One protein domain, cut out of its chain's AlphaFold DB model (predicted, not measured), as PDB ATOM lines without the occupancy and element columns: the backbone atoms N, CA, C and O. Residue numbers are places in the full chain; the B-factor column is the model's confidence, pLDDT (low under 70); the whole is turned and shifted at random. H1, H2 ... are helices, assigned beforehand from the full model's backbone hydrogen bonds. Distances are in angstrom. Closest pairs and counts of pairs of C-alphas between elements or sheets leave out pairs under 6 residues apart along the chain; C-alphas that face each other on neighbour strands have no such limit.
ATOM      1  N   ASN A 126     122.536 153.823 143.873       88.56
ATOM      2  CA  ASN A 126     123.596 152.870 144.132       88.56
ATOM      3  C   ASN A 126     124.096 153.106 145.562       88.56
ATOM      4  O   ASN A 126     124.984 153.930 145.791       88.56
ATOM      5  N   HIS A 127     123.501 152.407 146.537       91.62
ATOM      6  CA  HIS A 127     123.850 152.557 147.956       91.62
ATOM      7  C   HIS A 127     125.320 152.257 148.248       91.62
ATOM      8  O   HIS A 127     125.859 152.802 149.203       91.62
ATOM      9  N   TRP A 128     126.004 151.473 147.409       94.19
ATOM     10  CA  TRP A 128     127.450 151.290 147.522       94.19
ATOM     11  C   TRP A 128     128.221 152.588 147.239       94.19
ATOM     12  O   TRP A 128     129.146 152.936 147.976       94.19
ATOM     13  N   ASN A 129     127.804 153.360 146.233       92.81
ATOM     14  CA  ASN A 129     128.405 154.665 145.941       92.81
ATOM     15  C   ASN A 129     128.114 155.685 147.050       92.81
ATOM     16  O   ASN A 129     129.006 156.444 147.432       92.81
ATOM     17  N   ILE A 130     126.886 155.687 147.584       93.62
ATOM     18  CA  ILE A 130     126.508 156.548 148.714       93.62
ATOM     19  C   ILE A 130     127.340 156.184 149.948       93.62
ATOM     20  O   ILE A 130     127.960 157.054 150.561       93.62
ATOM     21  N   TYR A 131     127.435 154.888 150.257       95.69
ATOM     22  CA  TYR A 131     128.259 154.389 151.349       95.69
ATOM     23  C   TYR A 131     129.733 154.767 151.174       95.69
ATOM     24  O   TYR A 131     130.387 155.134 152.140       95.69
ATOM     25  N   GLY A 132     130.268 154.762 149.950       94.19
ATOM     26  CA  GLY A 132     131.642 155.200 149.697       94.19
ATOM     27  C   GLY A 132     131.919 156.653 150.087       94.19
ATOM     28  O   GLY A 132     132.998 156.945 150.602       94.19
ATOM     29  N   ARG A 133     130.956 157.563 149.896       94.00
ATOM     30  CA  ARG A 133     131.070 158.947 150.392       94.00
ATOM     31  C   ARG A 133     130.908 159.010 151.908       94.00
ATOM     32  O   ARG A 133     131.737 159.622 152.580       94.00
ATOM     33  N   TYR A 134     129.912 158.304 152.441       94.88
ATOM     34  CA  TYR A 134     129.678 158.193 153.881       94.88
ATOM     35  C   TYR A 134     130.924 157.695 154.628       94.88
ATOM     36  O   TYR A 134     131.330 158.288 155.626       94.88
ATOM     37  N   PHE A 135     131.579 156.654 154.110       93.56
ATOM     38  CA  PHE A 135     132.784 156.060 154.678       93.56
ATOM     39  C   PHE A 135     133.925 157.074 154.775       93.56
ATOM     40  O   PHE A 135     134.555 157.177 155.819       93.56
ATOM     41  N   LYS A 136     134.160 157.881 153.733       91.38
ATOM     42  CA  LYS A 136     135.210 158.912 153.755       91.38
ATOM     43  C   LYS A 136     134.978 159.959 154.843       91.38
ATOM     44  O   LYS A 136     135.931 160.396 155.478       91.38
ATOM     45  N   MET A 137     133.724 160.347 155.074       90.75
ATOM     46  CA  MET A 137     133.374 161.327 156.110       90.75
ATOM     47  C   MET A 137     133.389 160.732 157.524       90.75
ATOM     48  O   MET A 137     133.592 161.467 158.486       90.75
ATOM     49  N   ASN A 138     133.205 159.415 157.653       90.56
ATOM     50  CA  ASN A 138     133.073 158.715 158.935       90.56
ATOM     51  C   ASN A 138     134.176 157.668 159.164       90.56
ATOM     52  O   ASN A 138     134.011 156.756 159.972       90.56
ATOM     53  N   GLN A 139     135.316 157.794 158.481       88.31
ATOM     54  CA  GLN A 139     136.323 156.734 158.363       88.31
ATOM     55  C   GLN A 139     136.773 156.172 159.715       88.31
ATOM     56  O   GLN A 139     136.848 154.961 159.887       88.31
ATOM     57  N   ALA A 140     137.006 157.038 160.702       87.50
ATOM     58  CA  ALA A 140     137.410 156.608 162.038       87.50
ATOM     59  C   ALA A 140     136.346 155.737 162.729       87.50
ATOM     60  O   ALA A 140     136.675 154.726 163.347       87.50
ATOM     61  N   GLN A 141     135.066 156.102 162.602       89.12
ATOM     62  CA  GLN A 141     133.957 155.338 163.172       89.12
ATOM     63  C   GLN A 141     133.777 153.998 162.451       89.12
ATOM     64  O   GLN A 141     133.560 152.974 163.100       89.12
ATOM     65  N   GLU A 142     133.889 153.998 161.124       90.44
ATOM     66  CA  GLU A 142     133.708 152.795 160.314       90.44
ATOM     67  C   GLU A 142     134.875 151.809 160.502       90.44
ATOM     68  O   GLU A 142     134.637 150.621 160.704       90.44
ATOM     69  N   CYS A 143     136.129 152.281 160.543       85.56
ATOM     70  CA  CYS A 143     137.302 151.448 160.842       85.56
ATOM     71  C   CYS A 143     137.233 150.831 162.244       85.56
ATOM     72  O   CYS A 143     137.548 149.651 162.409       85.56
ATOM     73  N   LYS A 144     136.722 151.578 163.233       86.06
ATOM     74  CA  LYS A 144     136.508 151.059 164.588       86.06
ATOM     75  C   LYS A 144     135.551 149.863 164.612       86.06
ATOM     76  O   LYS A 144     135.727 148.981 165.447       86.06
ATOM     77  N   ARG A 145     134.579 149.776 163.689       80.56
ATOM     78  CA  ARG A 145     133.696 148.594 163.598       80.56
ATOM     79  C   ARG A 145     134.449 147.317 163.231       80.56
ATOM     80  O   ARG A 145     134.034 146.248 163.654       80.56
ATOM     81  N   LEU A 146     135.561 147.420 162.503       78.56
ATOM     82  CA  LEU A 146     136.429 146.279 162.196       78.56
ATOM     83  C   LEU A 146     137.416 145.941 163.324       78.56
ATOM     84  O   LEU A 146     138.224 145.032 163.157       78.56
ATOM     85  N   GLY A 147     137.395 146.672 164.444       77.31
ATOM     86  CA  GLY A 147     138.417 146.548 165.485       77.31
ATOM     87  C   GLY A 147     139.798 147.023 165.026       77.31
ATOM     88  O   GLY A 147     140.803 146.615 165.599       77.31
ATOM     89  N   LEU A 148     139.854 147.853 163.978       74.44
ATOM     90  CA  LEU A 148     141.090 148.403 163.435       74.44
ATOM     91  C   LEU A 148     141.262 149.859 163.890       74.44
ATOM     92  O   LEU A 148     140.295 150.626 163.895       74.44
ATOM     93  N   ASP A 149     142.492 150.250 164.229       73.06
ATOM     94  CA  ASP A 149     142.820 151.640 164.560       73.06
ATOM     95  C   ASP A 149     142.866 152.521 163.303       73.06
ATOM     96  O   ASP A 149     143.396 152.141 162.259       73.06
ATOM     97  N   ALA A 150     142.287 153.719 163.399       67.94
ATOM     98  CA  ALA A 150     142.241 154.691 162.311       67.94
ATOM     99  C   ALA A 150     143.547 155.514 162.207       67.94
ATOM    100  O   ALA A 150     144.179 155.763 163.233       67.94
ATOM    101  N   PRO A 151     143.914 156.028 161.012       64.81
ATOM    102  CA  PRO A 151     143.230 155.881 159.729       64.81
ATOM    103  C   PRO A 151     143.893 154.816 158.839       64.81
ATOM    104  O   PRO A 151     145.065 154.934 158.479       64.81
ATOM    105  N   LEU A 152     143.124 153.803 158.424       69.44
ATOM    106  CA  LEU A 152     143.538 152.921 157.328       69.44
ATOM    107  C   LEU A 152     143.268 153.580 155.975       69.44
ATOM    108  O   LEU A 152     142.378 154.419 155.851       69.44
ATOM    109  N   ALA A 153     143.999 153.165 154.941       76.62
ATOM    110  CA  ALA A 153     143.701 153.567 153.573       76.62
ATOM    111  C   ALA A 153     142.259 153.181 153.189       76.62
ATOM    112  O   ALA A 153     141.772 152.106 153.538       76.62
ATOM    113  N   ASP A 154     141.575 154.058 152.455       83.62
ATOM    114  CA  ASP A 154     140.250 153.778 151.895       83.62
ATOM    115  C   ASP A 154     140.377 152.818 150.699       83.62
ATOM    116  O   ASP A 154     140.367 153.239 149.540       83.62
ATOM    117  N   THR A 155     140.548 151.524 150.987       89.31
ATOM    118  CA  THR A 155     140.553 150.459 149.975       89.31
ATOM    119  C   THR A 155     139.166 149.847 149.804       89.31
ATOM    120  O   THR A 155     138.312 149.907 150.696       89.31
ATOM    121  N   VAL A 156     138.934 149.221 148.647       90.06
ATOM    122  CA  VAL A 156     137.665 148.548 148.337       90.06
ATOM    123  C   VAL A 156     137.382 147.423 149.338       90.06
ATOM    124  O   VAL A 156     136.243 147.263 149.771       90.06
ATOM    125  N   GLU A 157     138.410 146.692 149.773       90.56
ATOM    126  CA  GLU A 157     138.294 145.593 150.733       90.56
ATOM    127  C   GLU A 157     137.857 146.088 152.114       90.56
ATOM    128  O   GLU A 157     136.937 145.523 152.710       90.56
ATOM    129  N   ILE A 158     138.482 147.157 152.625       89.38
ATOM    130  CA  ILE A 158     138.124 147.748 153.925       89.38
ATOM    131  C   ILE A 158     136.704 148.305 153.865       89.38
ATOM    132  O   ILE A 158     135.892 148.060 154.762       89.38
ATOM    133  N   ARG A 159     136.373 149.007 152.780       92.69
ATOM    134  CA  ARG A 159     135.038 149.564 152.575       92.69
ATOM    135  C   ARG A 159     133.974 148.472 152.475       92.69
ATOM    136  O   ARG A 159     132.911 148.608 153.065       92.69
ATOM    137  N   SER A 160     134.262 147.364 151.797       93.94
ATOM    138  CA  SER A 160     133.330 146.238 151.663       93.94
ATOM    139  C   SER A 160     133.046 145.575 153.013       93.94
ATOM    140  O   SER A 160     131.887 145.395 153.390       93.94
ATOM    141  N   LYS A 161     134.096 145.303 153.800       93.12
ATOM    142  CA  LYS A 161     133.959 144.710 155.138       93.12
ATOM    143  C   LYS A 161     133.224 145.633 156.111       93.12
ATOM    144  O   LYS A 161     132.317 145.190 156.810       93.12
ATOM    145  N   THR A 162     133.571 146.921 156.135       93.25
ATOM    146  CA  THR A 162     132.852 147.898 156.971       93.25
ATOM    147  C   THR A 162     131.401 148.060 156.535       93.25
ATOM    148  O   THR A 162     130.540 148.193 157.396       93.25
ATOM    149  N   TYR A 163     131.105 147.978 155.234       95.31
ATOM    150  CA  TYR A 163     129.736 148.084 154.736       95.31
ATOM    151  C   TYR A 163     128.860 146.912 155.177       95.31
ATOM    152  O   TYR A 163     127.700 147.111 155.534       95.31
ATOM    153  N   ALA A 164     129.402 145.691 155.181       94.81
ATOM    154  CA  ALA A 164     128.700 144.532 155.725       94.81
ATOM    155  C   ALA A 164     128.335 144.755 157.202       94.81
ATOM    156  O   ALA A 164     127.159 144.683 157.553       94.81
ATOM    157  N   LEU A 165     129.308 145.170 158.021       94.44
ATOM    158  CA  LEU A 165     129.087 145.483 159.438       94.44
ATOM    159  C   LEU A 165     128.151 146.677 159.656       94.44
ATOM    160  O   LEU A 165     127.384 146.693 160.611       94.44
ATOM    161  N   PHE A 166     128.198 147.688 158.787       94.94
ATOM    162  CA  PHE A 166     127.268 148.814 158.812       94.94
ATOM    163  C   PHE A 166     125.832 148.332 158.606       94.94
ATOM    164  O   PHE A 166     124.947 148.716 159.365       94.94
ATOM    165  N   LYS A 167     125.600 147.459 157.619       95.56
ATOM    166  CA  LYS A 167     124.272 146.882 157.388       95.56
ATOM    167  C   LYS A 167     123.823 146.015 158.555       95.56
ATOM    168  O   LYS A 167     122.672 146.115 158.939       95.56
ATOM    169  N   GLU A 168     124.706 145.206 159.131       94.56
ATOM    170  CA  GLU A 168     124.377 144.383 160.303       94.56
ATOM    171  C   GLU A 168     124.024 145.240 161.525       94.56
ATOM    172  O   GLU A 168     123.032 144.976 162.200       94.56
ATOM    173  N   ALA A 169     124.781 146.312 161.774       92.88
ATOM    174  CA  ALA A 169     124.528 147.236 162.880       92.88
ATOM    175  C   ALA A 169     123.227 148.040 162.716       92.88
ATOM    176  O   ALA A 169     122.667 148.502 163.709       92.88
ATOM    177  N   HIS A 170     122.756 148.207 161.478       92.88
ATOM    178  CA  HIS A 170     121.582 149.005 161.117       92.88
ATOM    179  C   HIS A 170     120.599 148.193 160.263       92.88
ATOM    180  O   HIS A 170     120.079 148.707 159.274       92.88
ATOM    181  N   ALA A 171     120.371 146.922 160.619       88.94
ATOM    182  CA  ALA A 171     119.686 145.922 159.786       88.94
ATOM    183  C   ALA A 171     118.404 146.427 159.103       88.94
ATOM    184  O   ALA A 171     118.211 146.185 157.910       88.94
ATOM    185  N   ASP A 172     117.596 147.205 159.823       90.81
ATOM    186  CA  ASP A 172     116.294 147.677 159.346       90.81
ATOM    187  C   ASP A 172     116.325 149.067 158.693       90.81
ATOM    188  O   ASP A 172     115.410 149.415 157.954       90.81
ATOM    189  N   ILE A 173     117.370 149.867 158.936       92.12
ATOM    190  CA  ILE A 173     117.395 151.302 158.582       92.12
ATOM    191  C   ILE A 173     118.644 151.731 157.805       92.12
ATOM    192  O   ILE A 173     118.814 152.911 157.504       92.12
ATOM    193  N   TRP A 174     119.543 150.808 157.454       94.94
ATOM    194  CA  TRP A 174     120.806 151.150 156.790       94.94
ATOM    195  C   TRP A 174     120.593 151.897 155.465       94.94
ATOM    196  O   TRP A 174     121.388 152.775 155.125       94.94
ATOM    197  N   ARG A 175     119.516 151.583 154.727       92.44
ATOM    198  CA  ARG A 175     119.143 152.291 153.489       92.44
ATOM    199  C   ARG A 175     118.741 153.723 153.800       92.44
ATOM    200  O   ARG A 175     119.319 154.638 153.226       92.44
ATOM    201  N   ASP A 176     117.843 153.905 154.762       88.81
ATOM    202  CA  ASP A 176     117.340 155.216 155.171       88.81
ATOM    203  C   ASP A 176     118.460 156.115 155.698       88.81
ATOM    204  O   ASP A 176     118.483 157.306 155.395       88.81
ATOM    205  N   ILE A 177     119.433 155.554 156.424       92.56
ATOM    206  CA  ILE A 177     120.619 156.293 156.878       92.56
ATOM    207  C   ILE A 177     121.405 156.830 155.679       92.56
ATOM    208  O   ILE A 177     121.748 158.013 155.650       92.56
ATOM    209  N   LEU A 178     121.692 155.984 154.686       94.38
ATOM    210  CA  LEU A 178     122.449 156.394 153.500       94.38
ATOM    211  C   LEU A 178     121.666 157.375 152.632       94.38
ATOM    212  O   LEU A 178     122.228 158.344 152.129       94.38
ATOM    213  N   GLU A 179     120.365 157.165 152.483       90.75
ATOM    214  CA  GLU A 179     119.502 158.052 151.711       90.75
ATOM    215  C   GLU A 179     119.352 159.419 152.377       90.75
ATOM    216  O   GLU A 179     119.484 160.440 151.702       90.75
ATOM    217  N   THR A 180     119.184 159.450 153.700       89.56
ATOM    218  CA  THR A 180     119.181 160.688 154.487       89.56
ATOM    219  C   THR A 180     120.531 161.390 154.391       89.56
ATOM    220  O   THR A 180     120.585 162.606 154.216       89.56
ATOM    221  N   PHE A 181     121.635 160.643 154.466       92.69
ATOM    222  CA  PHE A 181     122.976 161.193 154.298       92.69
ATOM    223  C   PHE A 181     123.148 161.856 152.925       92.69
ATOM    224  O   PHE A 181     123.573 163.007 152.861       92.69
ATOM    225  N   GLU A 182     122.762 161.179 151.841       90.38
ATOM    226  CA  GLU A 182     122.812 161.747 150.490       90.38
ATOM    227  C   GLU A 182     121.942 163.005 150.373       90.38
ATOM    228  O   GLU A 182     122.361 164.001 149.784       90.38
ATOM    229  N   GLU A 183     120.746 163.001 150.959       85.62
ATOM    230  CA  GLU A 183     119.857 164.163 150.948       85.62
ATOM    231  C   GLU A 183     120.441 165.349 151.717       85.62
ATOM    232  O   GLU A 183     120.351 166.486 151.248       85.62
ATOM    233  N   VAL A 184     121.105 165.100 152.849       85.50
ATOM    234  CA  VAL A 184     121.823 166.130 153.607       85.50
ATOM    235  C   VAL A 184     123.040 166.639 152.835       85.50
ATOM    236  O   VAL A 184     123.265 167.849 152.835       85.50
ATOM    237  N   GLU A 185     123.802 165.776 152.153       85.81
ATOM    238  CA  GLU A 185     124.916 166.194 151.286       85.81
ATOM    239  C   GLU A 185     124.426 167.105 150.153       85.81
ATOM    240  O   GLU A 185     124.948 168.208 149.974       85.81
ATOM    241  N   VAL A 186     123.387 166.686 149.423       80.56
ATOM    242  CA  VAL A 186     122.796 167.461 148.321       80.56
ATOM    243  C   VAL A 186     122.212 168.774 148.834       80.56
ATOM    244  O   VAL A 186     122.408 169.828 148.226       80.56
ATOM    245  N   TRP A 187     121.515 168.750 149.969       83.31
ATOM    246  CA  TRP A 187     120.999 169.967 150.582       83.31
ATOM    247  C   TRP A 187     122.138 170.903 150.995       83.31
ATOM    248  O   TRP A 187     122.107 172.087 150.662       83.31
ATOM    249  N   ALA A 188     123.181 170.389 151.651       80.38
ATOM    250  CA  ALA A 188     124.322 171.181 152.094       80.38
ATOM    251  C   ALA A 188     125.122 171.775 150.928       80.38
ATOM    252  O   ALA A 188     125.570 172.914 151.041       80.38
ATOM    253  N   ALA A 189     125.265 171.061 149.808       81.00
ATOM    254  CA  ALA A 189     125.922 171.576 148.605       81.00
ATOM    255  C   ALA A 189     125.202 172.807 148.025       81.00
ATOM    256  O   ALA A 189     125.842 173.711 147.494       81.00
ATOM    257  N   ASN A 190     123.879 172.878 148.192       80.50
ATOM    258  CA  ASN A 190     123.051 173.983 147.712       80.50
ATOM    259  C   ASN A 190     122.885 175.129 148.730       80.50
ATOM    260  O   ASN A 190     122.232 176.125 148.425       80.50
ATOM    261  N   HIS A 191     123.448 175.009 149.941       81.69
ATOM    262  CA  HIS A 191     123.273 175.993 151.013       81.69
ATOM    263  C   HIS A 191     124.605 176.399 151.650       81.69
ATOM    264  O   HIS A 191     125.379 175.593 152.169       81.69
ATOM    265  N   THR A 192     124.833 177.707 151.745       91.00
ATOM    266  CA  THR A 192     125.962 178.259 152.505       91.00
ATOM    267  C   THR A 192     125.854 177.904 153.990       91.00
ATOM    268  O   THR A 192     124.763 177.760 154.543       91.00
ATOM    269  N   VAL A 193     126.991 177.844 154.692       85.06
ATOM    270  CA  VAL A 193     127.025 177.641 156.157       85.06
ATOM    271  C   VAL A 193     126.117 178.643 156.889       85.06
ATOM    272  O   VAL A 193     125.436 178.279 157.846       85.06
ATOM    273  N   GLY A 194     126.071 179.896 156.422       87.25
ATOM    274  CA  GLY A 194     125.210 180.935 156.989       87.25
ATOM    275  C   GLY A 194     123.716 180.644 156.821       87.25
ATOM    276  O   GLY A 194     122.959 180.821 157.773       87.25
ATOM    277  N   GLN A 195     123.288 180.160 155.648       82.56
ATOM    278  CA  GLN A 195     121.906 179.713 155.424       82.56
ATOM    279  C   GLN A 195     121.565 178.531 156.333       82.56
ATOM    280  O   GLN A 195     120.594 178.611 157.080       82.56
ATOM    281  N   ARG A 196     122.440 177.519 156.391       87.00
ATOM    282  CA  ARG A 196     122.242 176.334 157.241       87.00
ATOM    283  C   ARG A 196     122.039 176.692 158.716       87.00
ATOM    284  O   ARG A 196     121.113 176.197 159.352       87.00
ATOM    285  N   LYS A 197     122.857 177.606 159.254       88.75
ATOM    286  CA  LYS A 197     122.718 178.100 160.638       88.75
ATOM    287  C   LYS A 197     121.383 178.804 160.876       88.75
ATOM    288  O   LYS A 197     120.761 178.593 161.916       88.75
ATOM    289  N   ARG A 198     120.940 179.641 159.929       90.56
ATOM    290  CA  ARG A 198     119.656 180.350 160.039       90.56
ATOM    291  C   ARG A 198     118.475 179.390 160.002       90.56
ATOM    292  O   ARG A 198     117.568 179.536 160.815       90.56
ATOM    293  N   ASP A 199     118.491 178.418 159.098       86.06
ATOM    294  CA  ASP A 199     117.394 177.460 158.957       86.06
ATOM    295  C   ASP A 199     117.293 176.545 160.181       86.06
ATOM    296  O   ASP A 199     116.198 176.345 160.709       86.06
ATOM    297  N   PHE A 200     118.432 176.105 160.725       88.62
ATOM    298  CA  PHE A 200     118.469 175.381 161.995       88.62
ATOM    299  C   PHE A 200     117.901 176.216 163.152       88.62
ATOM    300  O   PHE A 200     117.037 175.744 163.890       88.62
ATOM    301  N   ALA A 201     118.323 177.477 163.293       90.12
ATOM    302  CA  ALA A 201     117.822 178.358 164.348       90.12
ATOM    303  C   ALA A 201     116.301 178.576 164.253       90.12
ATOM    304  O   ALA A 201     115.610 178.542 165.273       90.12
ATOM    305  N   LYS A 202     115.765 178.739 163.036       90.50
ATOM    306  CA  LYS A 202     114.316 178.830 162.794       90.50
ATOM    307  C   LYS A 202     113.587 177.551 163.205       90.50
ATOM    308  O   LYS A 202     112.559 177.634 163.875       90.50
ATOM    309  N   ALA A 203     114.112 176.382 162.835       87.06
ATOM    310  CA  ALA A 203     113.520 175.098 163.202       87.06
ATOM    311  C   ALA A 203     113.488 174.907 164.728       87.06
ATOM    312  O   ALA A 203     112.451 174.546 165.282       87.06
ATOM    313  N   VAL A 204     114.586 175.233 165.420       91.06
ATOM    314  CA  VAL A 204     114.667 175.185 166.890       91.06
ATOM    315  C   VAL A 204     113.668 176.141 167.540       91.06
ATOM    316  O   VAL A 204     112.979 175.751 168.480       91.06
ATOM    317  N   ALA A 205     113.554 177.376 167.043       89.69
ATOM    318  CA  ALA A 205     112.589 178.343 167.565       89.69
ATOM    319  C   ALA A 205     111.146 177.833 167.428       89.69
ATOM    320  O   ALA A 205     110.386 177.887 168.393       89.69
ATOM    321  N   LYS A 206     110.795 177.261 166.269       88.62
ATOM    322  CA  LYS A 206     109.470 176.676 166.030       88.62
ATOM    323  C   LYS A 206     109.186 175.492 166.959       88.62
ATOM    324  O   LYS A 206     108.102 175.411 167.519       88.62
ATOM    325  N   MET A 207     110.157 174.600 167.164       89.56
ATOM    326  CA  MET A 207     109.998 173.468 168.088       89.56
ATOM    327  C   MET A 207     109.779 173.921 169.534       89.56
ATOM    328  O   MET A 207     108.986 173.319 170.246       89.56
ATOM    329  N   ARG A 208     110.437 175.001 169.968       90.81
ATOM    330  CA  ARG A 208     110.224 175.566 171.310       90.81
ATOM    331  C   ARG A 208     108.820 176.141 171.485       90.81
ATOM    332  O   ARG A 208     108.251 175.973 172.551       90.81
ATOM    333  N   GLN A 209     108.269 176.771 170.447       82.88
ATOM    334  CA  GLN A 209     106.909 177.326 170.463       82.88
ATOM    335  C   GLN A 209     105.810 176.257 170.477       82.88
ATOM    336  O   GLN A 209     104.708 176.531 170.926       82.88
ATOM    337  N   LEU A 210     106.084 175.052 169.969       80.00
ATOM    338  CA  LEU A 210     105.119 173.945 169.965       80.00
ATOM    339  C   LEU A 210     105.057 173.189 171.303       80.00
ATOM    340  O   LEU A 210     104.133 172.413 171.515       80.00
ATOM    341  N   HIS A 211     106.038 173.396 172.185       59.47
ATOM    342  CA  HIS A 211     106.110 172.772 173.510       59.47
ATOM    343  C   HIS A 211     105.840 173.760 174.662       59.47
ATOM    344  O   HIS A 211     106.022 173.393 175.822       59.47
ATOM    345  N   SER A 212     105.444 174.999 174.348       51.75
ATOM    346  CA  SER A 212     105.002 176.029 175.301       51.75
ATOM    347  C   SER A 212     103.501 176.232 175.207       51.75
ATOM    348  O   SER A 212     102.858 176.342 176.269       51.75
TER     349      SER A 212
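Overview. This is residues 126 to 212 of the 212 residues of the protein "Predicted protein" of Postia placenta (strain ATCC 44394 / Madison 698-R) (UniProt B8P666). Three helices, H3, H4 and H5, make an open zigzag with a corner at each turn, and H1 sits across the first V, between H3 and H4, while the short H2 packs on H3. Residues 200 to 212, mostly the far part of H5, stick out at one end. The printed part has 87 residues with five named helices, H1 to H5 in order, and no named strand, and its class is all helix. It is loose, with a radius of gyration of the C-alphas of 16.5 A, and elongated, spanning 48 by 27 by 27 A.

Arrangement. H1, residues 127 to 137, touches H4, residues 174 to 189, through residues 175 to 182 of H4 alone. Their closest C-alphas, of Ile 130 and Leu 178, are 6.3 A apart, at a steep tilt of 63 degrees, the same way. H1 only just touches H3, residues 156 to 169, with 3 pairs of C-alphas within 8 A, through residues 159 to 163 of H3 alone; the closest, of Gly 132 and Arg 159, are 7.2 A apart, and the lines are about perpendicular at 81 degrees. H2, residues 139 to 145, touches H3 at a steep tilt of 61 degrees, the same way, with the C-alphas of Glu 142 and Thr 162 closest at 6.0 A. H5, residues 193 to 210, is close to H4 but not clearly touching, at a steep tilt of 59 degrees, opposite ways; their closest C-alphas, of Ala 188 and Arg 196, are 7.6 A apart. H5 is apart from H1, H2 and H3. In H1 to H5 every O i to N i+4 pair is within hydrogen-bond range.

Along the chain. H1 begins at C-alpha 127, (123.850, 152.557, 147.956). H3 is 19.6 A long, H4 22.6 A and H5 26.2 A; H5 ends at C-alpha 210, (105.119, 173.945, 169.965).

Size, cuts and confidence. The two C-alphas farthest apart, of Glu 157 and Ser 212, are 51.4 A apart. The printed part has no cut and no long link. The model's pLDDT is under 70 at residues 150 to 152 and 211 to 212.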